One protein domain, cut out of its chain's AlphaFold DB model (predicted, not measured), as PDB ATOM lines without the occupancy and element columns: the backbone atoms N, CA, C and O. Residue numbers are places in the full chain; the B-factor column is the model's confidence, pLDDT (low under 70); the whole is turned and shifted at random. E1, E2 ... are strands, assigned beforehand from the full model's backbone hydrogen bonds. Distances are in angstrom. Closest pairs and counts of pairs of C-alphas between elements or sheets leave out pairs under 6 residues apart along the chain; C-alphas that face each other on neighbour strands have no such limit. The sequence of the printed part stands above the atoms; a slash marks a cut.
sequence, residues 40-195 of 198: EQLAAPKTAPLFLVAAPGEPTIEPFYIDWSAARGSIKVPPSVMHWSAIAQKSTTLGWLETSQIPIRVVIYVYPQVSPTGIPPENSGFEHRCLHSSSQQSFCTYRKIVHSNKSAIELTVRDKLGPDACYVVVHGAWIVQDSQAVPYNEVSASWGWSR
ATOM      1  N   GLU A  40     -52.534 -43.373 -22.403       82.25
ATOM      2  CA  GLU A  40     -53.525 -42.288 -22.406       82.25
ATOM      3  C   GLU A  40     -52.877 -40.907 -22.260       82.25
ATOM      4  O   GLU A  40     -53.418 -39.911 -22.740       82.25
ATOM      5  N   GLN A  41     -51.713 -40.833 -21.607       85.25
ATOM      6  CA  GLN A  41     -50.951 -39.591 -21.484       85.25
ATOM      7  C   GLN A  41     -50.126 -39.290 -22.735       85.25
ATOM      8  O   GLN A  41     -49.848 -38.122 -22.993       85.25
ATOM      9  N   LEU A  42     -49.743 -40.324 -23.488       85.56
ATOM     10  CA  LEU A  42     -48.902 -40.232 -24.687       85.56
ATOM     11  C   LEU A  42     -49.709 -40.116 -25.985       85.56
ATOM     12  O   LEU A  42     -49.173 -39.694 -27.012       85.56
ATOM     13  N   ALA A  43     -50.987 -40.495 -25.938       90.06
ATOM     14  CA  ALA A  43     -51.910 -40.402 -27.056       90.06
ATOM     15  C   ALA A  43     -51.962 -38.973 -27.595       90.06
ATOM     16  O   ALA A  43     -51.972 -38.007 -26.834       90.06
ATOM     17  N   ALA A  44     -52.037 -38.835 -28.911       92.06
ATOM     18  CA  ALA A  44     -52.218 -37.552 -29.551       92.06
ATOM     19  C   ALA A  44     -53.505 -36.881 -29.047       92.06
ATOM     20  O   ALA A  44     -54.549 -37.537 -28.945       92.06
ATOM     21  N   PRO A  45     -53.472 -35.570 -28.745       91.81
ATOM     22  CA  PRO A  45     -54.699 -34.835 -28.487       91.81
ATOM     23  C   PRO A  45     -55.601 -34.864 -29.729       91.81
ATOM     24  O   PRO A  45     -55.127 -34.918 -30.867       91.81
ATOM     25  N   LYS A  46     -56.921 -34.775 -29.502       90.62
ATOM     26  CA  LYS A  46     -57.934 -34.772 -30.576       90.62
ATOM     27  C   LYS A  46     -57.667 -33.701 -31.637       90.62
ATOM     28  O   LYS A  46     -57.968 -33.902 -32.806       90.62
ATOM     29  N   THR A  47     -57.117 -32.568 -31.216       91.06
ATOM     30  CA  THR A  47     -56.716 -31.458 -32.077       91.06
ATOM     31  C   THR A  47     -55.249 -31.142 -31.842       91.06
ATOM     32  O   THR A  47     -54.785 -31.192 -30.702       91.06
ATOM     33  N   ALA A  48     -54.537 -30.770 -32.905       90.44
ATOM     34  CA  ALA A  48     -53.156 -30.320 -32.803       90.44
ATOM     35  C   ALA A  48     -53.025 -29.120 -31.847       90.44
ATOM     36  O   ALA A  48     -53.898 -28.244 -31.855       90.44
ATOM     37  N   PRO A  49     -51.943 -29.031 -31.051       88.62
ATOM     38  CA  PRO A  49     -51.639 -27.812 -30.315       88.62
ATOM     39  C   PRO A  49     -51.451 -26.649 -31.297       88.62
ATOM     40  O   PRO A  49     -50.655 -26.727 -32.230       88.62
ATOM     41  N   LEU A  50     -52.208 -25.572 -31.095       86.25
ATOM     42  CA  LEU A  50     -52.239 -24.443 -32.029       86.25
ATOM     43  C   LEU A  50     -51.179 -23.386 -31.738       86.25
ATOM     44  O   LEU A  50     -50.873 -22.581 -32.609       86.25
ATOM     45  N   PHE A  51     -50.617 -23.380 -30.531       85.75
ATOM     46  CA  PHE A  51     -49.690 -22.343 -30.109       85.75
ATOM     47  C   PHE A  51     -48.597 -22.927 -29.224       85.75
ATOM     48  O   PHE A  51     -48.861 -23.747 -28.342       85.75
ATOM     49  N   LEU A  52     -47.380 -22.443 -29.444       84.94
ATOM     50  CA  LEU A  52     -46.340 -22.423 -28.432       84.94
ATOM     51  C   LEU A  52     -46.379 -21.027 -27.804       84.94
ATOM     52  O   LEU A  52     -46.030 -20.037 -28.446       84.94
ATOM     53  N   VAL A  53     -46.869 -20.934 -26.569       80.38
ATOM     54  CA  VAL A  53     -46.864 -19.680 -25.810       80.38
ATOM     55  C   VAL A  53     -45.428 -19.440 -25.376       80.38
ATOM     56  O   VAL A  53     -44.927 -20.202 -24.555       80.38
ATOM     57  N   ALA A  54     -44.738 -18.451 -25.944       78.50
ATOM     58  CA  ALA A  54     -43.374 -18.151 -25.521       78.50
ATOM     59  C   ALA A  54     -43.347 -17.640 -24.066       78.50
ATOM     60  O   ALA A  54     -44.391 -17.364 -23.474       78.50
ATOM     61  N   ALA A  55     -42.152 -17.549 -23.474       76.19
ATOM     62  CA  ALA A  55     -41.938 -17.093 -22.094       76.19
ATOM     63  C   ALA A  55     -42.696 -15.782 -21.746       76.19
ATOM     64  O   ALA A  55     -43.076 -15.031 -22.642       76.19
ATOM     65  N   PRO A  56     -42.908 -15.438 -20.457       76.25
ATOM     66  CA  PRO A  56     -43.748 -14.299 -20.091       76.25
ATOM     67  C   PRO A  56     -43.233 -13.000 -20.723       76.25
ATOM     68  O   PRO A  56     -42.059 -12.659 -20.573       76.25
ATOM     69  N   GLY A  57     -44.119 -12.282 -21.416       76.69
ATOM     70  CA  GLY A  57     -43.782 -11.061 -22.156       76.69
ATOM     71  C   GLY A  57     -43.325 -11.278 -23.605       76.69
ATOM     72  O   GLY A  57     -43.035 -10.296 -24.282       76.69
ATOM     73  N   GLU A  58     -43.277 -12.521 -24.087       83.31
ATOM     74  CA  GLU A  58     -42.988 -12.880 -25.481       83.31
ATOM     75  C   GLU A  58     -44.291 -13.262 -26.227       83.31
ATOM     76  O   GLU A  58     -45.291 -13.613 -25.590       83.31
ATOM     77  N   PRO A  59     -44.326 -13.181 -27.572       84.94
ATOM     78  CA  PRO A  59     -45.525 -13.487 -28.353       84.94
ATOM     79  C   PRO A  59     -45.864 -14.984 -28.374       84.94
ATOM     80  O   PRO A  59     -45.007 -15.850 -28.207       84.94
ATOM     81  N   THR A  60     -47.122 -15.313 -28.668       89.19
ATOM     82  CA  THR A  60     -47.499 -16.679 -29.047       89.19
ATOM     83  C   THR A  60     -46.971 -17.012 -30.443       89.19
ATOM     84  O   THR A  60     -46.970 -16.176 -31.347       89.19
ATOM     85  N   ILE A  61     -46.518 -18.250 -30.626       91.62
ATOM     86  CA  ILE A  61     -45.968 -18.743 -31.889       91.62
ATOM     87  C   ILE A  61     -46.944 -19.751 -32.472       91.62
ATOM     88  O   ILE A  61     -47.250 -20.766 -31.843       91.62
ATOM     89  N   GLU A  62     -47.412 -19.492 -33.687       92.25
ATOM     90  CA  GLU A  62     -48.201 -20.458 -34.444       92.25
ATOM     91  C   GLU A  62     -47.307 -21.533 -35.075       92.25
ATOM     92  O   GLU A  62     -46.170 -21.250 -35.468       92.25
ATOM     93  N   PRO A  63     -47.802 -22.773 -35.226       92.62
ATOM     94  CA  PRO A  63     -47.074 -23.799 -35.939       92.62
ATOM     95  C   PRO A  63     -46.987 -23.415 -37.413       92.62
ATOM     96  O   PRO A  63     -47.990 -23.045 -38.026       92.62
ATOM     97  N   PHE A  64     -45.810 -23.541 -38.012       93.44
ATOM     98  CA  PHE A  64     -45.658 -23.428 -39.465       93.44
ATOM     99  C   PHE A  64     -45.892 -24.769 -40.164       93.44
ATOM    100  O   PHE A  64     -46.093 -24.797 -41.372       93.44
ATOM    101  N   TYR A  65     -45.896 -25.864 -39.402       94.94
ATOM    102  CA  TYR A  65     -46.179 -27.206 -39.885       94.94
ATOM    103  C   TYR A  65     -47.065 -27.971 -38.906       94.94
ATOM    104  O   TYR A  65     -46.834 -27.919 -37.697       94.94
ATOM    105  N   ILE A  66     -48.038 -28.705 -39.439       96.25
ATOM    106  CA  ILE A  66     -48.850 -29.688 -38.721       96.25
ATOM    107  C   ILE A  66     -49.075 -30.870 -39.663       96.25
ATOM    108  O   ILE A  66     -49.580 -30.683 -40.768       96.25
ATOM    109  N   ASP A  67     -48.795 -32.078 -39.195       95.25
ATOM    110  CA  ASP A  67     -49.311 -33.308 -39.785       95.25
ATOM    111  C   ASP A  67     -50.102 -34.068 -38.729       95.25
ATOM    112  O   ASP A  67     -49.543 -34.741 -37.863       95.25
ATOM    113  N   TRP A  68     -51.423 -33.907 -38.789       94.81
ATOM    114  CA  TRP A  68     -52.383 -34.603 -37.936       94.81
ATOM    115  C   TRP A  68     -53.187 -35.658 -38.703       94.81
ATOM    116  O   TRP A  68     -54.212 -36.140 -38.216       94.81
ATOM    117  N   SER A  69     -52.741 -36.016 -39.909       92.94
ATOM    118  CA  SER A  69     -53.489 -36.850 -40.855       92.94
ATOM    119  C   SER A  69     -53.811 -38.238 -40.298       92.94
ATOM    120  O   SER A  69     -54.946 -38.703 -40.414       92.94
ATOM    121  N   ALA A  70     -52.862 -38.858 -39.595       90.38
ATOM    122  CA  ALA A  70     -53.056 -40.153 -38.946       90.38
ATOM    123  C   ALA A  70     -54.117 -40.122 -37.831       90.38
ATOM    124  O   ALA A  70     -54.773 -41.127 -37.573       90.38
ATOM    125  N   ALA A  71     -54.343 -38.961 -37.210       88.88
ATOM    126  CA  ALA A  71     -55.430 -38.735 -36.257       88.88
ATOM    127  C   ALA A  71     -56.714 -38.210 -36.933       88.88
ATOM    128  O   ALA A  71     -57.617 -37.728 -36.250       88.88
ATOM    129  N   ARG A  72     -56.802 -38.281 -38.272       89.81
ATOM    130  CA  ARG A  72     -57.887 -37.719 -39.102       89.81
ATOM    131  C   ARG A  72     -58.085 -36.212 -38.901       89.81
ATOM    132  O   ARG A  72     -59.186 -35.696 -39.079       89.81
ATOM    133  N   GLY A  73     -57.027 -35.519 -38.489       91.00
ATOM    134  CA  GLY A  73     -57.017 -34.079 -38.275       91.00
ATOM    135  C   GLY A  73     -56.474 -33.307 -39.475       91.00
ATOM    136  O   GLY A  73     -56.310 -33.836 -40.575       91.00
ATOM    137  N   SER A  74     -56.214 -32.021 -39.254       92.00
ATOM    138  CA  SER A  74     -55.737 -31.108 -40.288       92.00
ATOM    139  C   SER A  74     -54.264 -31.321 -40.640       92.00
ATOM    140  O   SER A  74     -53.458 -31.801 -39.843       92.00
ATOM    141  N   ILE A  75     -53.914 -30.899 -41.853       94.12
ATOM    142  CA  ILE A  75     -52.535 -30.781 -42.318       94.12
ATOM    143  C   ILE A  75     -52.278 -29.301 -42.600       94.12
ATOM    144  O   ILE A  75     -53.064 -28.648 -43.290       94.12
ATOM    145  N   LYS A  76     -51.177 -28.770 -42.073       94.38
ATOM    146  CA  LYS A  76     -50.642 -27.448 -42.406       94.38
ATOM    147  C   LYS A  76     -49.251 -27.659 -42.981       94.38
ATOM    148  O   LYS A  76     -48.351 -28.073 -42.259       94.38
ATOM    149  N   VAL A  77     -49.083 -27.389 -44.270       92.44
ATOM    150  CA  VAL A  77     -47.775 -27.486 -44.932       92.44
ATOM    151  C   VAL A  77     -46.929 -26.239 -44.646       92.44
ATOM    152  O   VAL A  77     -47.500 -25.152 -44.509       92.44
ATOM    153  N   PRO A  78     -45.590 -26.361 -44.574       89.62
ATOM    154  CA  PRO A  78     -44.721 -25.201 -44.422       89.62
ATOM    155  C   PRO A  78     -44.871 -24.240 -45.608       89.62
ATOM    156  O   PRO A  78     -45.033 -24.694 -46.746       89.62
ATOM    157  N   PRO A  79     -44.787 -22.918 -45.387       90.12
ATOM    158  CA  PRO A  79     -44.798 -21.956 -46.481       90.12
ATOM    159  C   PRO A  79     -43.505 -22.050 -47.307       90.12
ATOM    160  O   PRO A  79     -42.447 -22.430 -46.806       90.12
ATOM    161  N   SER A  80     -43.567 -21.636 -48.576       91.62
ATOM    162  CA  SER A  80     -42.385 -21.541 -49.452       91.62
ATOM    163  C   SER A  80     -41.412 -20.425 -49.047       91.62
ATOM    164  O   SER A  80     -40.250 -20.441 -49.454       91.62
ATOM    165  N   VAL A  81     -41.885 -19.460 -48.252       93.00
ATOM    166  CA  VAL A  81     -41.102 -18.383 -47.641       93.00
ATOM    167  C   VAL A  81     -41.430 -18.347 -46.156       93.00
ATOM    168  O   VAL A  81     -42.595 -18.229 -45.776       93.00
ATOM    169  N   MET A  82     -40.407 -18.443 -45.312       92.25
ATOM    170  CA  MET A  82     -40.585 -18.515 -43.867       92.25
ATOM    171  C   MET A  82     -40.393 -17.143 -43.212       92.25
ATOM    172  O   MET A  82     -39.330 -16.513 -43.282       92.25
ATOM    173  N   HIS A  83     -41.435 -16.693 -42.518       90.94
ATOM    174  CA  HIS A  83     -41.374 -15.526 -41.649       90.94
ATOM    175  C   HIS A  83     -41.179 -15.977 -40.205       90.94
ATOM    176  O   HIS A  83     -41.978 -16.736 -39.669       90.94
ATOM    177  N   TRP A  84     -40.087 -15.525 -39.593       90.75
ATOM    178  CA  TRP A  84     -39.718 -15.908 -38.235       90.75
ATOM    179  C   TRP A  84     -40.175 -14.832 -37.266       90.75
ATOM    180  O   TRP A  84     -39.756 -13.680 -37.397       90.75
ATOM    181  N   SER A  85     -40.996 -15.211 -36.289       89.69
ATOM    182  CA  SER A  85     -41.326 -14.335 -35.167       89.69
ATOM    183  C   SER A  85     -40.052 -13.998 -34.400       89.69
ATOM    184  O   SER A  85     -39.286 -14.899 -34.061       89.69
ATOM    185  N   ALA A  86     -39.800 -12.715 -34.152       87.56
ATOM    186  CA  ALA A  86     -38.659 -12.285 -33.353       87.56
ATOM    187  C   ALA A  86     -38.978 -12.457 -31.863       87.56
ATOM    188  O   ALA A  86     -39.994 -11.950 -31.389       87.56
ATOM    189  N   ILE A  87     -38.118 -13.169 -31.139       85.06
ATOM    190  CA  ILE A  87     -38.263 -13.465 -29.711       85.06
ATOM    191  C   ILE A  87     -36.918 -13.209 -29.046       85.06
ATOM    192  O   ILE A  87     -35.895 -13.747 -29.470       85.06
ATOM    193  N   ALA A  88     -36.905 -12.388 -27.996       75.81
ATOM    194  CA  ALA A  88     -35.659 -12.045 -27.310       75.81
ATOM    195  C   ALA A  88     -35.120 -13.231 -26.490       75.81
ATOM    196  O   ALA A  88     -33.911 -13.364 -26.297       75.81
ATOM    197  N   GLN A  89     -36.026 -14.093 -26.024       74.56
ATOM    198  CA  GLN A  89     -35.755 -15.331 -25.300       74.56
ATOM    199  C   GLN A  89     -34.829 -15.098 -24.102       74.56
ATOM    200  O   GLN A  89     -33.707 -15.597 -24.002       74.56
ATOM    201  N   LYS A  90     -35.325 -14.295 -23.159       73.88
ATOM    202  CA  LYS A  90     -34.590 -13.913 -21.943       73.88
ATOM    203  C   LYS A  90     -34.557 -15.021 -20.881       73.88
ATOM    204  O   LYS A  90     -33.742 -14.946 -19.958       73.88
ATOM    205  N   SER A  91     -35.420 -16.028 -21.029       79.94
ATOM    206  CA  SER A  91     -35.631 -17.142 -20.100       79.94
ATOM    207  C   SER A  91     -35.057 -18.461 -20.632       79.94
ATOM    208  O   SER A  91     -34.902 -18.645 -21.839       79.94
ATOM    209  N   THR A  92     -34.764 -19.387 -19.718       83.06
ATOM    210  CA  THR A  92     -34.488 -20.802 -20.025       83.06
ATOM    211  C   THR A  92     -35.754 -21.550 -20.441       83.06
ATOM    212  O   THR A  92     -35.680 -22.526 -21.183       83.06
ATOM    213  N   THR A  93     -36.932 -21.085 -20.025       87.75
ATOM    214  CA  THR A  93     -38.207 -21.578 -20.557       87.75
ATOM    215  C   THR A  93     -38.398 -21.053 -21.974       87.75
ATOM    216  O   THR A  93     -38.433 -19.841 -22.186       87.75
ATOM    217  N   LEU A  94     -38.528 -21.961 -22.941       85.94
ATOM    218  CA  LEU A  94     -38.819 -21.618 -24.335       85.94
ATOM    219  C   LEU A  94     -40.283 -21.249 -24.520       85.94
ATOM    220  O   LEU A  94     -40.610 -20.334 -25.271       85.94
ATOM    221  N   GLY A  95     -41.154 -21.963 -23.816       89.69
ATOM    222  CA  GLY A  95     -42.579 -21.732 -23.873       89.69
ATOM    223  C   GLY A  95     -43.387 -22.913 -23.372       89.69
ATOM    224  O   GLY A  95     -42.853 -23.873 -22.805       89.69
ATOM    225  N   TRP A  96     -44.687 -22.828 -23.618       92.31
ATOM    226  CA  TRP A  96     -45.679 -23.800 -23.198       92.31
ATOM    227  C   TRP A  96     -46.546 -24.227 -24.373       92.31
ATOM    228  O   TRP A  96     -47.117 -23.394 -25.077       92.31
ATOM    229  N   LEU A  97     -46.669 -25.537 -24.566       91.81
ATOM    230  CA  LEU A  97     -47.676 -26.117 -25.445       91.81
ATOM    231  C   LEU A  97     -48.943 -26.327 -24.615       91.81
ATOM    232  O   LEU A  97     -48.924 -27.110 -23.665       91.81
ATOM    233  N   GLU A  98     -50.041 -25.650 -24.949       88.12
ATOM    234  CA  GLU A  98     -51.330 -25.826 -24.260       88.12
ATOM    235  C   GLU A  98     -51.971 -27.178 -24.628       88.12
ATOM    236  O   GLU A  98     -52.881 -27.266 -25.451       88.12
ATOM    237  N   THR A  99     -51.467 -28.261 -24.040       89.81
ATOM    238  CA  THR A  99     -51.990 -29.617 -24.208       89.81
ATOM    239  C   THR A  99     -51.870 -30.415 -22.914       89.81
ATOM    240  O   THR A  99     -50.935 -30.245 -22.127       89.81
ATOM    241  N   SER A 100     -52.827 -31.316 -22.690       87.00
ATOM    242  CA  SER A 100     -52.786 -32.259 -21.569       87.00
ATOM    243  C   SER A 100     -51.999 -33.539 -21.870       87.00
ATOM    244  O   SER A 100     -51.679 -34.278 -20.931       87.00
ATOM    245  N   GLN A 101     -51.699 -33.774 -23.149       92.31
ATOM    246  CA  GLN A 101     -51.043 -34.956 -23.697       92.31
ATOM    247  C   GLN A 101     -49.548 -34.694 -23.873       92.31
ATOM    248  O   GLN A 101     -49.141 -33.723 -24.516       92.31
ATOM    249  N   ILE A 102     -48.729 -35.578 -23.320       91.88
ATOM    250  CA  ILE A 102     -47.274 -35.479 -23.328       91.88
ATOM    251  C   ILE A 102     -46.763 -35.999 -24.681       91.88
ATOM    252  O   ILE A 102     -47.055 -37.142 -25.030       91.88
ATOM    253  N   PRO A 103     -46.002 -35.193 -25.446       92.75
ATOM    254  CA  PRO A 103     -45.371 -35.671 -26.668       92.75
ATOM    255  C   PRO A 103     -44.450 -36.857 -26.366       92.75
ATOM    256  O   PRO A 103     -43.664 -36.821 -25.413       92.75
ATOM    257  N   ILE A 104     -44.486 -37.885 -27.213       91.56
ATOM    258  CA  ILE A 104     -43.532 -39.002 -27.137       91.56
ATOM    259  C   ILE A 104     -42.111 -38.562 -27.481       91.56
ATOM    260  O   ILE A 104     -41.142 -39.206 -27.086       91.56
ATOM    261  N   ARG A 105     -41.994 -37.456 -28.223       91.62
ATOM    262  CA  ARG A 105     -40.733 -36.883 -28.667       91.62
ATOM    263  C   ARG A 105     -40.876 -35.374 -28.796       91.62
ATOM    264  O   ARG A 105     -41.816 -34.884 -29.421       91.62
ATOM    265  N   VAL A 106     -39.909 -34.655 -28.233       93.69
ATOM    266  CA  VAL A 106     -39.697 -33.229 -28.488       93.69
ATOM    267  C   VAL A 106     -38.264 -33.041 -28.959       93.69
ATOM    268  O   VAL A 106     -37.328 -33.520 -28.319       93.69
ATOM    269  N   VAL A 107     -38.101 -32.355 -30.082       93.31
ATOM    270  CA  VAL A 107     -36.801 -32.045 -30.673       93.31
ATOM    271  C   VAL A 107     -36.701 -30.542 -30.876       93.31
ATOM    272  O   VAL A 107     -37.630 -29.917 -31.386       93.31
ATOM    273  N   ILE A 108     -35.575 -29.964 -30.478       92.38
ATOM    274  CA  ILE A 108     -35.219 -28.581 -30.774       92.38
ATOM    275  C   ILE A 108     -34.134 -28.603 -31.838       92.38
ATOM    276  O   ILE A 108     -33.070 -29.179 -31.624       92.38
ATOM    277  N   TYR A 109     -34.387 -27.936 -32.955       92.94
ATOM    278  CA  TYR A 109     -33.373 -27.655 -33.958       92.94
ATOM    279  C   TYR A 109     -32.902 -26.216 -33.817       92.94
ATOM    280  O   TYR A 109     -33.715 -25.294 -33.710       92.94
ATOM    281  N   VAL A 110     -31.589 -26.027 -33.845       91.94
ATOM    282  CA  VAL A 110     -30.950 -24.714 -33.769       91.94
ATOM    283  C   VAL A 110     -30.169 -24.475 -35.048       91.94
ATOM    284  O   VAL A 110     -29.270 -25.246 -35.368       91.94
ATOM    285  N   TYR A 111     -30.487 -23.400 -35.761       92.62
ATOM    286  CA  TYR A 111     -29.815 -23.008 -36.992       92.62
ATOM    287  C   TYR A 111     -29.132 -21.643 -36.820       92.62
ATOM    288  O   TYR A 111     -29.761 -20.702 -36.321       92.62
ATOM    289  N   PRO A 112     -27.876 -21.494 -37.274       91.81
ATOM    290  CA  PRO A 112     -27.152 -20.229 -37.187       91.81
ATOM    291  C   PRO A 112     -27.616 -19.216 -38.237       91.81
ATOM    292  O   PRO A 112     -27.492 -18.013 -38.043       91.81
ATOM    293  N   GLN A 113     -28.168 -19.691 -39.354       91.81
ATOM    294  CA  GLN A 113     -28.582 -18.850 -40.470       91.81
ATOM    295  C   GLN A 113     -29.716 -19.489 -41.269       91.81
ATOM    296  O   GLN A 113     -29.961 -20.695 -41.188       91.81
ATOM    297  N   VAL A 114     -30.365 -18.670 -42.090       92.88
ATOM    298  CA  VAL A 114     -31.362 -19.091 -43.075       92.88
ATOM    299  C   VAL A 114     -30.997 -18.552 -44.454       92.88
ATOM    300  O   VAL A 114     -30.259 -17.578 -44.587       92.88
ATOM    301  N   SER A 115     -31.510 -19.199 -45.493       92.69
ATOM    302  CA  SER A 115     -31.416 -18.718 -46.874       92.69
ATOM    303  C   SER A 115     -32.252 -17.439 -47.094       92.69
ATOM    304  O   SER A 115     -33.044 -17.068 -46.224       92.69
ATOM    305  N   PRO A 116     -32.161 -16.777 -48.268       93.31
ATOM    306  CA  PRO A 116     -32.972 -15.592 -48.573       93.31
ATOM    307  C   PRO A 116     -34.491 -15.809 -48.485       93.31
ATOM    308  O   PRO A 116     -35.233 -14.858 -48.262       93.31
ATOM    309  N   THR A 117     -34.976 -17.049 -48.621       94.12
ATOM    310  CA  THR A 117     -36.398 -17.390 -48.429       94.12
ATOM    311  C   THR A 117     -36.772 -17.589 -46.957       94.12
ATOM    312  O   THR A 117     -37.890 -17.991 -46.644       94.12
ATOM    313  N   GLY A 118     -35.843 -17.349 -46.030       92.12
ATOM    314  CA  GLY A 118     -36.020 -17.611 -44.607       92.12
ATOM    315  C   GLY A 118     -35.946 -19.094 -44.247       92.12
ATOM    316  O   GLY A 118     -36.123 -19.442 -43.087       92.12
ATOM    317  N   ILE A 119     -35.678 -19.986 -45.198       92.56
ATOM    318  CA  ILE A 119     -35.621 -21.426 -44.945       92.56
ATOM    319  C   ILE A 119     -34.208 -21.825 -44.487       92.56
ATOM    320  O   ILE A 119     -33.243 -21.467 -45.173       92.56
ATOM    321  N   PRO A 120     -34.058 -22.566 -43.372       90.38
ATOM    322  CA  PRO A 120     -32.763 -23.024 -42.901       90.38
ATOM    323  C   PRO A 120     -32.213 -24.123 -43.825       90.38
ATOM    324  O   PRO A 120     -32.973 -24.991 -44.262       90.38
ATOM    325  N   PRO A 121     -30.905 -24.115 -44.128       88.38
ATOM    326  CA  PRO A 121     -30.261 -25.230 -44.811       88.38
ATOM    327  C   PRO A 121     -30.341 -26.515 -43.975       88.38
ATOM    328  O   PRO A 121     -30.073 -26.499 -42.774       88.38
ATOM    329  N   GLU A 122     -30.638 -27.640 -44.624       80.62
ATOM    330  CA  GLU A 122     -30.834 -28.949 -43.974       80.62
ATOM    331  C   GLU A 122     -29.638 -29.376 -43.104       80.62
ATOM    332  O   GLU A 122     -29.808 -29.878 -41.999       80.62
ATOM    333  N   ASN A 123     -28.416 -29.087 -43.559       85.81
ATOM    334  CA  ASN A 123     -27.181 -29.562 -42.925       85.81
ATOM    335  C   ASN A 123     -26.484 -28.522 -42.035       85.81
ATOM    336  O   ASN A 123     -25.343 -28.739 -41.633       85.81
ATOM    337  N   SER A 124     -27.111 -27.375 -41.765       86.94
ATOM    338  CA  SER A 124     -26.517 -26.338 -40.906       86.94
ATOM    339  C   SER A 124     -27.094 -26.307 -39.493       86.94
ATOM    340  O   SER A 124     -26.689 -25.461 -38.701       86.94
ATOM    341  N   GLY A 125     -28.078 -27.158 -39.200       87.12
ATOM    342  CA  GLY A 125     -28.745 -27.208 -37.904       87.12
ATOM    343  C   GLY A 125     -28.091 -28.173 -36.921       87.12
ATOM    344  O   GLY A 125     -27.512 -29.183 -37.313       87.12
ATOM    345  N   PHE A 126     -28.255 -27.887 -35.633       90.50
ATOM    346  CA  PHE A 126     -27.993 -28.821 -34.543       90.50
ATOM    347  C   PHE A 126     -29.313 -29.387 -34.026       90.50
ATOM    348  O   PHE A 126     -30.234 -28.627 -33.723       90.50
ATOM    349  N   GLU A 127     -29.403 -30.713 -33.930       90.75
ATOM    350  CA  GLU A 127     -30.547 -31.421 -33.353       90.75
ATOM    351  C   GLU A 127     -30.318 -31.657 -31.855       90.75
ATOM    352  O   GLU A 127     -29.313 -32.243 -31.453       90.75
ATOM    353  N   HIS A 128     -31.285 -31.261 -31.031       90.38
ATOM    354  CA  HIS A 128     -31.303 -31.547 -29.603       90.38
ATOM    355  C   HIS A 128     -32.600 -32.253 -29.223       90.38
ATOM    356  O   HIS A 128     -33.686 -31.677 -29.288       90.38
ATOM    357  N   ARG A 129     -32.495 -33.509 -28.790       90.44
ATOM    358  CA  ARG A 129     -33.639 -34.263 -28.269       90.44
ATOM    359  C   ARG A 129     -33.869 -33.895 -26.816       90.44
ATOM    360  O   ARG A 129     -32.945 -33.964 -26.007       90.44
ATOM    361  N   CYS A 130     -35.093 -33.504 -26.493       90.75
ATOM    362  CA  CYS A 130     -35.432 -33.135 -25.132       90.75
ATOM    363  C   CYS A 130     -35.803 -34.361 -24.318       90.75
ATOM    364  O   CYS A 130     -36.464 -35.272 -24.815       90.75
ATOM    365  N   LEU A 131     -35.408 -34.363 -23.050       89.88
ATOM    366  CA  LEU A 131     -35.806 -35.406 -22.118       89.88
ATOM    367  C   LEU A 131     -37.117 -35.038 -21.435       89.88
ATOM    368  O   LEU A 131     -37.339 -33.896 -21.026       89.88
ATOM    369  N   HIS A 132     -37.994 -36.025 -21.288       87.56
ATOM    370  CA  HIS A 132     -39.145 -35.872 -20.417       87.56
ATOM    371  C   HIS A 132     -38.662 -35.908 -18.963       87.56
ATOM    372  O   HIS A 132     -38.058 -36.898 -18.548       87.56
ATOM    373  N   SER A 133     -38.981 -34.869 -18.185       79.00
ATOM    374  CA  SER A 133     -38.545 -34.631 -16.795       79.00
ATOM    375  C   SER A 133     -37.116 -34.088 -16.601       79.00
ATOM    376  O   SER A 133     -36.297 -34.020 -17.512       79.00
ATOM    377  N   SER A 134     -36.859 -33.616 -15.376       65.75
ATOM    378  CA  SER A 134     -35.653 -32.901 -14.951       65.75
ATOM    379  C   SER A 134     -34.443 -33.838 -14.866       65.75
ATOM    380  O   SER A 134     -34.123 -34.354 -13.794       65.75
ATOM    381  N   SER A 135     -33.725 -34.015 -15.972       65.06
ATOM    382  CA  SER A 135     -32.326 -34.439 -15.915       65.06
ATOM    383  C   SER A 135     -31.428 -33.216 -16.029       65.06
ATOM    384  O   SER A 135     -31.445 -32.517 -17.044       65.06
ATOM    385  N   GLN A 136     -30.595 -32.988 -15.009       65.31
ATOM    386  CA  GLN A 136     -29.601 -31.913 -15.021       65.31
ATOM    387  C   GLN A 136     -28.572 -32.063 -16.150       65.31
ATOM    388  O   GLN A 136     -27.803 -31.140 -16.365       65.31
ATOM    389  N   GLN A 137     -28.524 -33.194 -16.860       73.25
ATOM    390  CA  GLN A 137     -27.526 -33.451 -17.900       73.25
ATOM    391  C   GLN A 137     -28.010 -33.123 -19.321       73.25
ATOM    392  O   GLN A 137     -27.180 -32.955 -20.209       73.25
ATOM    393  N   SER A 138     -29.319 -32.974 -19.546       82.19
ATOM    394  CA  SER A 138     -29.870 -32.752 -20.893       82.19
ATOM    395  C   SER A 138     -29.812 -31.294 -21.351       82.19
ATOM    396  O   SER A 138     -29.948 -30.380 -20.542       82.19
ATOM    397  N   PHE A 139     -29.647 -31.073 -22.662       86.75
ATOM    398  CA  PHE A 139     -29.715 -29.736 -23.270       86.75
ATOM    399  C   PHE A 139     -31.099 -29.104 -23.109       86.75
ATOM    400  O   PHE A 139     -31.218 -27.906 -22.856       86.75
ATOM    401  N   CYS A 140     -32.149 -29.910 -23.247       90.44
ATOM    402  CA  CYS A 140     -33.518 -29.474 -23.059       90.44
ATOM    403  C   CYS A 140     -34.354 -30.535 -22.357       90.44
ATOM    404  O   CYS A 140     -34.141 -31.738 -22.509       90.44
ATOM    405  N   THR A 141     -35.345 -30.060 -21.616       92.56
ATOM    406  CA  THR A 141     -36.327 -30.882 -20.923       92.56
ATOM    407  C   THR A 141     -37.729 -30.426 -21.272       92.56
ATOM    408  O   THR A 141     -37.960 -29.245 -21.535       92.56
ATOM    409  N   TYR A 142     -38.682 -31.344 -21.190       92.56
ATOM    410  CA  TYR A 142     -40.095 -31.011 -21.223       92.56
ATOM    411  C   TYR A 142     -40.853 -31.723 -20.111       92.56
ATOM    412  O   TYR A 142     -40.517 -32.842 -19.715       92.56
ATOM    413  N   ARG A 143     -41.868 -31.058 -19.561       92.00
ATOM    414  CA  ARG A 143     -42.683 -31.614 -18.476       92.00
ATOM    415  C   ARG A 143     -44.098 -31.064 -18.501       92.00
ATOM    416  O   ARG A 143     -44.331 -29.932 -18.916       92.00
ATOM    417  N   LYS A 144     -45.036 -31.859 -17.997       91.56
ATOM    418  CA  LYS A 144     -46.410 -31.414 -17.777       91.56
ATOM    419  C   LYS A 144     -46.477 -30.466 -16.579       91.56
ATOM    420  O   LYS A 144     -45.938 -30.769 -15.518       91.56
ATOM    421  N   ILE A 145     -47.159 -29.342 -16.755       91.69
ATOM    422  CA  ILE A 145     -47.436 -28.346 -15.720       91.69
ATOM    423  C   ILE A 145     -48.892 -27.870 -15.816       91.69
ATOM    424  O   ILE A 145     -49.632 -28.248 -16.730       91.69
ATOM    425  N   VAL A 146     -49.285 -26.993 -14.894       90.38
ATOM    426  CA  VAL A 146     -50.486 -26.163 -15.027       90.38
ATOM    427  C   VAL A 146     -50.039 -24.736 -15.344       90.38
ATOM    428  O   VAL A 146     -49.303 -24.135 -14.566       90.38
ATOM    429  N   HIS A 147     -50.474 -24.199 -16.482       85.12
ATOM    430  CA  HIS A 147     -50.216 -22.825 -16.913       85.12
ATOM    431  C   HIS A 147     -51.552 -22.134 -17.184       85.12
ATOM    432  O   HIS A 147     -52.370 -22.656 -17.938       85.12
ATOM    433  N   SER A 148     -51.799 -20.978 -16.560       85.88
ATOM    434  CA  SER A 148     -53.038 -20.201 -16.755       85.88
ATOM    435  C   SER A 148     -54.322 -21.037 -16.584       85.88
ATOM    436  O   SER A 148     -55.245 -20.958 -17.391       85.88
ATOM    437  N   ASN A 149     -54.368 -21.876 -15.539       87.12
ATOM    438  CA  ASN A 149     -55.457 -22.821 -15.230       87.12
ATOM    439  C   ASN A 149     -55.716 -23.916 -16.285       87.12
ATOM    440  O   ASN A 149     -56.736 -24.602 -16.225       87.12
ATOM    441  N   LYS A 150     -54.795 -24.122 -17.228       86.94
ATOM    442  CA  LYS A 150     -54.844 -25.199 -18.224       86.94
ATOM    443  C   LYS A 150     -53.670 -26.156 -18.035       86.94
ATOM    444  O   LYS A 150     -52.602 -25.763 -17.571       86.94
ATOM    445  N   SER A 151     -53.853 -27.420 -18.419       90.12
ATOM    446  CA  SER A 151     -52.713 -28.334 -18.569       90.12
ATOM    447  C   SER A 151     -51.843 -27.876 -19.735       90.12
ATOM    448  O   SER A 151     -52.368 -27.573 -20.806       90.12
ATOM    449  N   ALA A 152     -50.533 -27.853 -19.526       92.12
ATOM    450  CA  ALA A 152     -49.575 -27.488 -20.555       92.12
ATOM    451  C   ALA A 152     -48.306 -28.336 -20.458       92.12
ATOM    452  O   ALA A 152     -48.008 -28.924 -19.416       92.12
ATOM    453  N   ILE A 153     -47.537 -28.360 -21.541       92.88
ATOM    454  CA  ILE A 153     -46.188 -28.916 -21.581       92.88
ATOM    455  C   ILE A 153     -45.211 -27.750 -21.611       92.88
ATOM    456  O   ILE A 153     -45.144 -27.016 -22.593       92.88
ATOM    457  N   GLU A 154     -44.473 -27.578 -20.522       93.19
ATOM    458  CA  GLU A 154     -43.384 -26.615 -20.424       93.19
ATOM    459  C   GLU A 154     -42.145 -27.163 -21.120       93.19
ATOM    460  O   GLU A 154     -41.743 -28.298 -20.860       93.19
ATOM    461  N   LEU A 155     -41.546 -26.344 -21.981       92.06
ATOM    462  CA  LEU A 155     -40.281 -26.615 -22.651       92.06
ATOM    463  C   LEU A 155     -39.190 -25.742 -22.041       92.06
ATOM    464  O   LEU A 155     -39.311 -24.515 -22.002       92.06
ATOM    465  N   THR A 156     -38.098 -26.361 -21.612       90.69
ATOM    466  CA  THR A 156     -36.970 -25.674 -20.980       90.69
ATOM    467  C   THR A 156     -35.673 -26.087 -21.658       90.69
ATOM    468  O   THR A 156     -35.469 -27.264 -21.940       90.69
ATOM    469  N   VAL A 157     -34.783 -25.131 -21.898       87.94
ATOM    470  CA  VAL A 157     -33.378 -25.377 -22.242       87.94
ATOM    471  C   VAL A 157     -32.521 -25.148 -21.004       87.94
ATOM    472  O   VAL A 157     -32.772 -24.215 -20.243       87.94
ATOM    473  N   ARG A 158     -31.549 -26.028 -20.767       76.44
ATOM    474  CA  ARG A 158     -30.709 -26.019 -19.562       76.44
ATOM    475  C   ARG A 158     -29.896 -24.736 -19.473       76.44
ATOM    476  O   ARG A 158     -30.001 -23.998 -18.498       76.44
ATOM    477  N   ASP A 159     -29.132 -24.482 -20.520       71.50
ATOM    478  CA  ASP A 159     -28.414 -23.238 -20.712       71.50
ATOM    479  C   ASP A 159     -29.219 -22.393 -21.694       71.50
ATOM    480  O   ASP A 159     -29.879 -22.926 -22.594       71.50
ATOM    481  N   LYS A 160     -29.202 -21.064 -21.526       67.06
ATOM    482  CA  LYS A 160     -29.752 -20.181 -22.560       67.06
ATOM    483  C   LYS A 160     -29.148 -20.612 -23.892       67.06
ATOM    484  O   LYS A 160     -27.947 -20.867 -23.959       67.06
ATOM    485  N   LEU A 161     -29.983 -20.692 -24.927       76.94
ATOM    486  CA  LEU A 161     -29.510 -21.001 -26.269       76.94
ATOM    487  C   LEU A 161     -28.276 -20.140 -26.573       76.94
ATOM    488  O   LEU A 161     -28.291 -18.927 -26.314       76.94
ATOM    489  N   GLY A 162     -27.213 -20.779 -27.069       72.31
ATOM    490  CA  GLY A 162     -25.924 -20.132 -27.308       72.31
ATOM    491  C   GLY A 162     -26.042 -18.872 -28.176       72.31
ATOM    492  O   GLY A 162     -27.086 -18.640 -28.796       72.31
ATOM    493  N   PRO A 163     -24.998 -18.031 -28.227       73.19
ATOM    494  CA  PRO A 163     -25.022 -16.802 -29.022       73.19
ATOM    495  C   PRO A 163     -25.297 -17.070 -30.511       73.19
ATOM    496  O   PRO A 163     -25.964 -16.266 -31.151       73.19
ATOM    497  N   ASP A 164     -24.889 -18.236 -31.019       76.50
ATOM    498  CA  ASP A 164     -25.066 -18.632 -32.423       76.50
ATOM    499  C   ASP A 164     -26.448 -19.236 -32.728       76.50
ATOM    500  O   ASP A 164     -26.748 -19.608 -33.862       76.50
ATOM    501  N   ALA A 165     -27.319 -19.360 -31.725       83.00
ATOM    502  CA  ALA A 165     -28.652 -19.918 -31.892       83.00
ATOM    503  C   ALA A 165     -29.632 -18.853 -32.402       83.00
ATOM    504  O   ALA A 165     -30.462 -18.347 -31.638       83.00
ATOM    505  N   CYS A 166     -29.511 -18.506 -33.685       89.69
ATOM    506  CA  CYS A 166     -30.328 -17.477 -34.324       89.69
ATOM    507  C   CYS A 166     -31.753 -17.939 -34.611       89.69
ATOM    508  O   CYS A 166     -32.689 -17.225 -34.270       89.69
ATOM    509  N   TYR A 167     -31.929 -19.110 -35.217       92.25
ATOM    510  CA  TYR A 167     -33.235 -19.617 -35.632       92.25
ATOM    511  C   TYR A 167     -33.511 -20.934 -34.933       92.25
ATOM    512  O   TYR A 167     -32.689 -21.850 -34.958       92.25
ATOM    513  N   VAL A 168     -34.667 -21.028 -34.294       92.56
ATOM    514  CA  VAL A 168     -35.005 -22.149 -33.423       92.56
ATOM    515  C   VAL A 168     -36.292 -22.769 -33.913       92.56
ATOM    516  O   VAL A 168     -37.273 -22.060 -34.123       92.56
ATOM    517  N   VAL A 169     -36.293 -24.089 -34.075       93.69
ATOM    518  CA  VAL A 169     -37.490 -24.871 -34.381       93.69
ATOM    519  C   VAL A 169     -37.742 -25.844 -33.247       93.69
ATOM    520  O   VAL A 169     -36.870 -26.632 -32.901       93.69
ATOM    521  N   VAL A 170     -38.953 -25.830 -32.708       94.25
ATOM    522  CA  VAL A 170     -39.451 -26.872 -31.811       94.25
ATOM    523  C   VAL A 170     -40.325 -27.801 -32.626       94.25
ATOM    524  O   VAL A 170     -41.245 -27.345 -33.299       94.25
ATOM    525  N   HIS A 171     -40.068 -29.095 -32.529       95.19
ATOM    526  CA  HIS A 171     -40.871 -30.143 -33.134       95.19
ATOM    527  C   HIS A 171     -41.398 -31.077 -32.047       95.19
ATOM    528  O   HIS A 171     -40.618 -31.619 -31.262       95.19
ATOM    529  N   GLY A 172     -42.715 -31.259 -31.996       94.62
ATOM    530  CA  GLY A 172     -43.375 -32.203 -31.097       94.62
ATOM    531  C   GLY A 172     -44.055 -33.315 -31.886       94.62
ATOM    532  O   GLY A 172     -44.677 -33.036 -32.911       94.62
ATOM    533  N   ALA A 173     -43.964 -34.549 -31.390       94.44
ATOM    534  CA  ALA A 173     -44.649 -35.707 -31.957       94.44
ATOM    535  C   ALA A 173     -45.431 -36.489 -30.891       94.44
ATOM    536  O   ALA A 173     -44.994 -36.612 -29.742       94.44
ATOM    537  N   TRP A 174     -46.576 -37.040 -31.287       93.19
ATOM    538  CA  TRP A 174     -47.474 -37.842 -30.454       93.19
ATOM    539  C   TRP A 174     -47.862 -39.130 -31.174       93.19
ATOM    540  O   TRP A 174     -47.925 -39.161 -32.402       93.19
ATOM    541  N   ILE A 175     -48.178 -40.171 -30.407       91.19
ATOM    542  CA  ILE A 175     -48.684 -41.431 -30.960       91.19
ATOM    543  C   ILE A 175     -50.193 -41.363 -31.156       91.19
ATOM    544  O   ILE A 175     -50.933 -40.930 -30.276       91.19
ATOM    545  N   VAL A 176     -50.680 -41.845 -32.288       89.25
ATOM    546  CA  VAL A 176     -52.104 -42.102 -32.476       89.25
ATOM    547  C   VAL A 176     -52.393 -43.480 -31.899       89.25
ATOM    548  O   VAL A 176     -51.845 -44.482 -32.358       89.25
ATOM    549  N   GLN A 177     -53.251 -43.536 -30.881       77.62
ATOM    550  CA  GLN A 177     -53.777 -44.804 -30.388       77.62
ATOM    551  C   GLN A 177     -54.791 -45.344 -31.399       77.62
ATOM    552  O   GLN A 177     -55.990 -45.107 -31.278       77.62
ATOM    553  N   ASP A 178     -54.303 -46.047 -32.414       70.12
ATOM    554  CA  ASP A 178     -55.133 -46.947 -33.202       70.12
ATOM    555  C   ASP A 178     -54.956 -48.359 -32.638       70.12
ATOM    556  O   ASP A 178     -53.838 -48.866 -32.536       70.12
ATOM    557  N   SER A 179     -56.049 -48.981 -32.200       53.56
ATOM    558  CA  SER A 179     -56.036 -50.233 -31.438       53.56
ATOM    559  C   SER A 179     -55.592 -51.456 -32.251       53.56
ATOM    560  O   SER A 179     -55.508 -52.546 -31.686       53.56
ATOM    561  N   GLN A 180     -55.298 -51.302 -33.550       53.69
ATOM    562  CA  GLN A 180     -54.957 -52.418 -34.441       53.69
ATOM    563  C   GLN A 180     -53.713 -52.223 -35.326       53.69
ATOM    564  O   GLN A 180     -53.355 -53.152 -36.048       53.69
ATOM    565  N   ALA A 181     -53.020 -51.081 -35.270       52.34
ATOM    566  CA  ALA A 181     -51.864 -50.816 -36.134       52.34
ATOM    567  C   ALA A 181     -50.541 -50.816 -35.350       52.34
ATOM    568  O   ALA A 181     -50.297 -49.958 -34.504       52.34
ATOM    569  N   VAL A 182     -49.669 -51.777 -35.666       52.59
ATOM    570  CA  VAL A 182     -48.234 -51.737 -35.346       52.59
ATOM    571  C   VAL A 182     -47.483 -51.643 -36.681       52.59
ATOM    572  O   VAL A 182     -47.724 -52.491 -37.542       52.59
ATOM    573  N   PRO A 183     -46.575 -50.667 -36.882       60.72
ATOM    574  CA  PRO A 183     -46.118 -49.651 -35.925       60.72
ATOM    575  C   PRO A 183     -47.177 -48.576 -35.620       60.72
ATOM    576  O   PRO A 183     -48.051 -48.313 -36.440       60.72
ATOM    577  N   TYR A 184     -47.085 -47.958 -34.434       70.50
ATOM    578  CA  TYR A 184     -47.934 -46.823 -34.063       70.50
ATOM    579  C   TYR A 184     -47.779 -45.697 -35.087       70.50
ATOM    580  O   TYR A 184     -46.657 -45.324 -35.431       70.50
ATOM    581  N   ASN A 185     -48.896 -45.129 -35.537       86.94
ATOM    582  CA  ASN A 185     -48.847 -43.922 -36.353       86.94
ATOM    583  C   ASN A 185     -48.458 -42.724 -35.476       86.94
ATOM    584  O   ASN A 185     -48.903 -42.616 -34.331       86.94
ATOM    585  N   GLU A 186     -47.662 -41.807 -36.018       89.94
ATOM    586  CA  GLU A 186     -47.297 -40.556 -35.351       89.94
ATOM    587  C   GLU A 186     -48.023 -39.372 -36.003       89.94
ATOM    588  O   GLU A 186     -48.268 -39.357 -37.208       89.94
ATOM    589  N   VAL A 187     -48.344 -38.364 -35.198       94.19
ATOM    590  CA  VAL A 187     -48.722 -37.019 -35.657       94.19
ATOM    591  C   VAL A 187     -47.755 -36.008 -35.072       94.19
ATOM    592  O   VAL A 187     -47.169 -36.241 -34.010       94.19
ATOM    593  N   SER A 188     -47.567 -34.880 -35.750       95.88
ATOM    594  CA  SER A 188     -46.554 -33.912 -35.346       95.88
ATOM    595  C   SER A 188     -46.892 -32.473 -35.707       95.88
ATOM    596  O   SER A 188     -47.731 -32.193 -36.562       95.88
ATOM    597  N   ALA A 189     -46.237 -31.543 -35.021       96.25
ATOM    598  CA  ALA A 189     -46.314 -30.118 -35.311       96.25
ATOM    599  C   ALA A 189     -44.966 -29.442 -35.040       96.25
ATOM    600  O   ALA A 189     -44.191 -29.896 -34.190       96.25
ATOM    601  N   SER A 190     -44.695 -28.359 -35.773       95.69
ATOM    602  CA  SER A 190     -43.457 -27.587 -35.652       95.69
ATOM    603  C   SER A 190     -43.723 -26.090 -35.514       95.69
ATOM    604  O   SER A 190     -44.485 -25.508 -36.290       95.69
ATOM    605  N   TRP A 191     -43.020 -25.465 -34.573       95.25
ATOM    606  CA  TRP A 191     -43.040 -24.030 -34.272       95.25
ATOM    607  C   TRP A 191     -41.649 -23.448 -34.475       95.25
ATOM    608  O   TRP A 191     -40.665 -24.149 -34.251       95.25
ATOM    609  N   GLY A 192     -41.548 -22.180 -34.877       92.56
ATOM    610  CA  GLY A 192     -40.249 -21.565 -35.128       92.56
ATOM    611  C   GLY A 192     -40.194 -20.074 -34.831       92.56
ATOM    612  O   GLY A 192     -41.155 -19.349 -35.079       92.56
ATOM    613  N   TRP A 193     -39.053 -19.618 -34.314       93.31
ATOM    614  CA  TRP A 193     -38.762 -18.202 -34.064       93.31
ATOM    615  C   TRP A 193     -37.297 -17.854 -34.340       93.31
ATOM    616  O   TRP A 193     -36.447 -18.732 -34.494       93.31
ATOM    617  N   SER A 194     -37.018 -16.554 -34.411       92.75
ATOM    618  CA  SER A 194     -35.674 -15.995 -34.522       92.75
ATOM    619  C   SER A 194     -35.325 -15.192 -33.274       92.75
ATOM    620  O   SER A 194     -36.162 -14.465 -32.743       92.75
ATOM    621  N   ARG A 195     -34.068 -15.276 -32.846       87.88
ATOM    622  CA  ARG A 195     -33.439 -14.384 -31.861       87.88
ATOM    623  C   ARG A 195     -32.584 -13.305 -32.516       87.88
ATOM    624  O   ARG A 195     -32.226 -12.329 -31.863       87.88
TER     625      ARG A 195
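Overview. This is residues 40 to 195 of the 198 residues of an uncharacterized protein of Tolypothrix bouteillei VB521301 (UniProt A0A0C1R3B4). With little regular structure, this is a sandwich: two twisted sheets face to face, strands crossed at 54 degrees, with long loops outside, residues 68 to 92 and 112 to 125. Of 156 printed residues, 60 are in nine named strands, E1 to E9 along the chain; it is all strand. The antiparallel sheets run E2 E9 E8 E4 E5 and E1 E3 E7 E6. It is compact, with radius of gyration of the C-alphas 15.2 A, spanning 46 by 35 by 28 A.

Arrangement. Start at the hairpin of E8, residues 167 to 176, and E9, residues 185 to 194; N 170 and O 191 are within hydrogen-bond range, 2.9 A. E9's other neighbour is edge strand E2, residues 63 to 67, with N 67 and O 188 at 2.8 A. E8's is E4, residues 105 to 111, with N 109 and O 169 at 2.8 A; E4 makes a hairpin with edge strand E5, residues 126 to 129, N 108 and O 128 at 2.8 A. In the other sheet, E6, residues 140 to 147, bends by 69 degrees at residue 144 and makes a hairpin with E7, residues 150 to 157, N 145 and O 152 at 2.8 A. Then come E3, residues 93 to 97, and E1, residues 52 to 54, with N 94 and O 155, then N 96 and O 53, each at 2.8 A.

Along the chain. Find C-alpha 167 at (-33.235, -19.617, -35.632); E8 runs 29.5 A from there. E9, 30.9 A, ends at (-35.674, -15.995, -34.522).

Size, cuts and confidence. The farthest C-alphas, of Pro 163 and Gln 180, are 46.8 A apart. The printed part has no cut; links E2 to E3 and E4 to E5 are long. The model's pLDDT is under 70 at residues 134 to 136, 160 and 179 to 183.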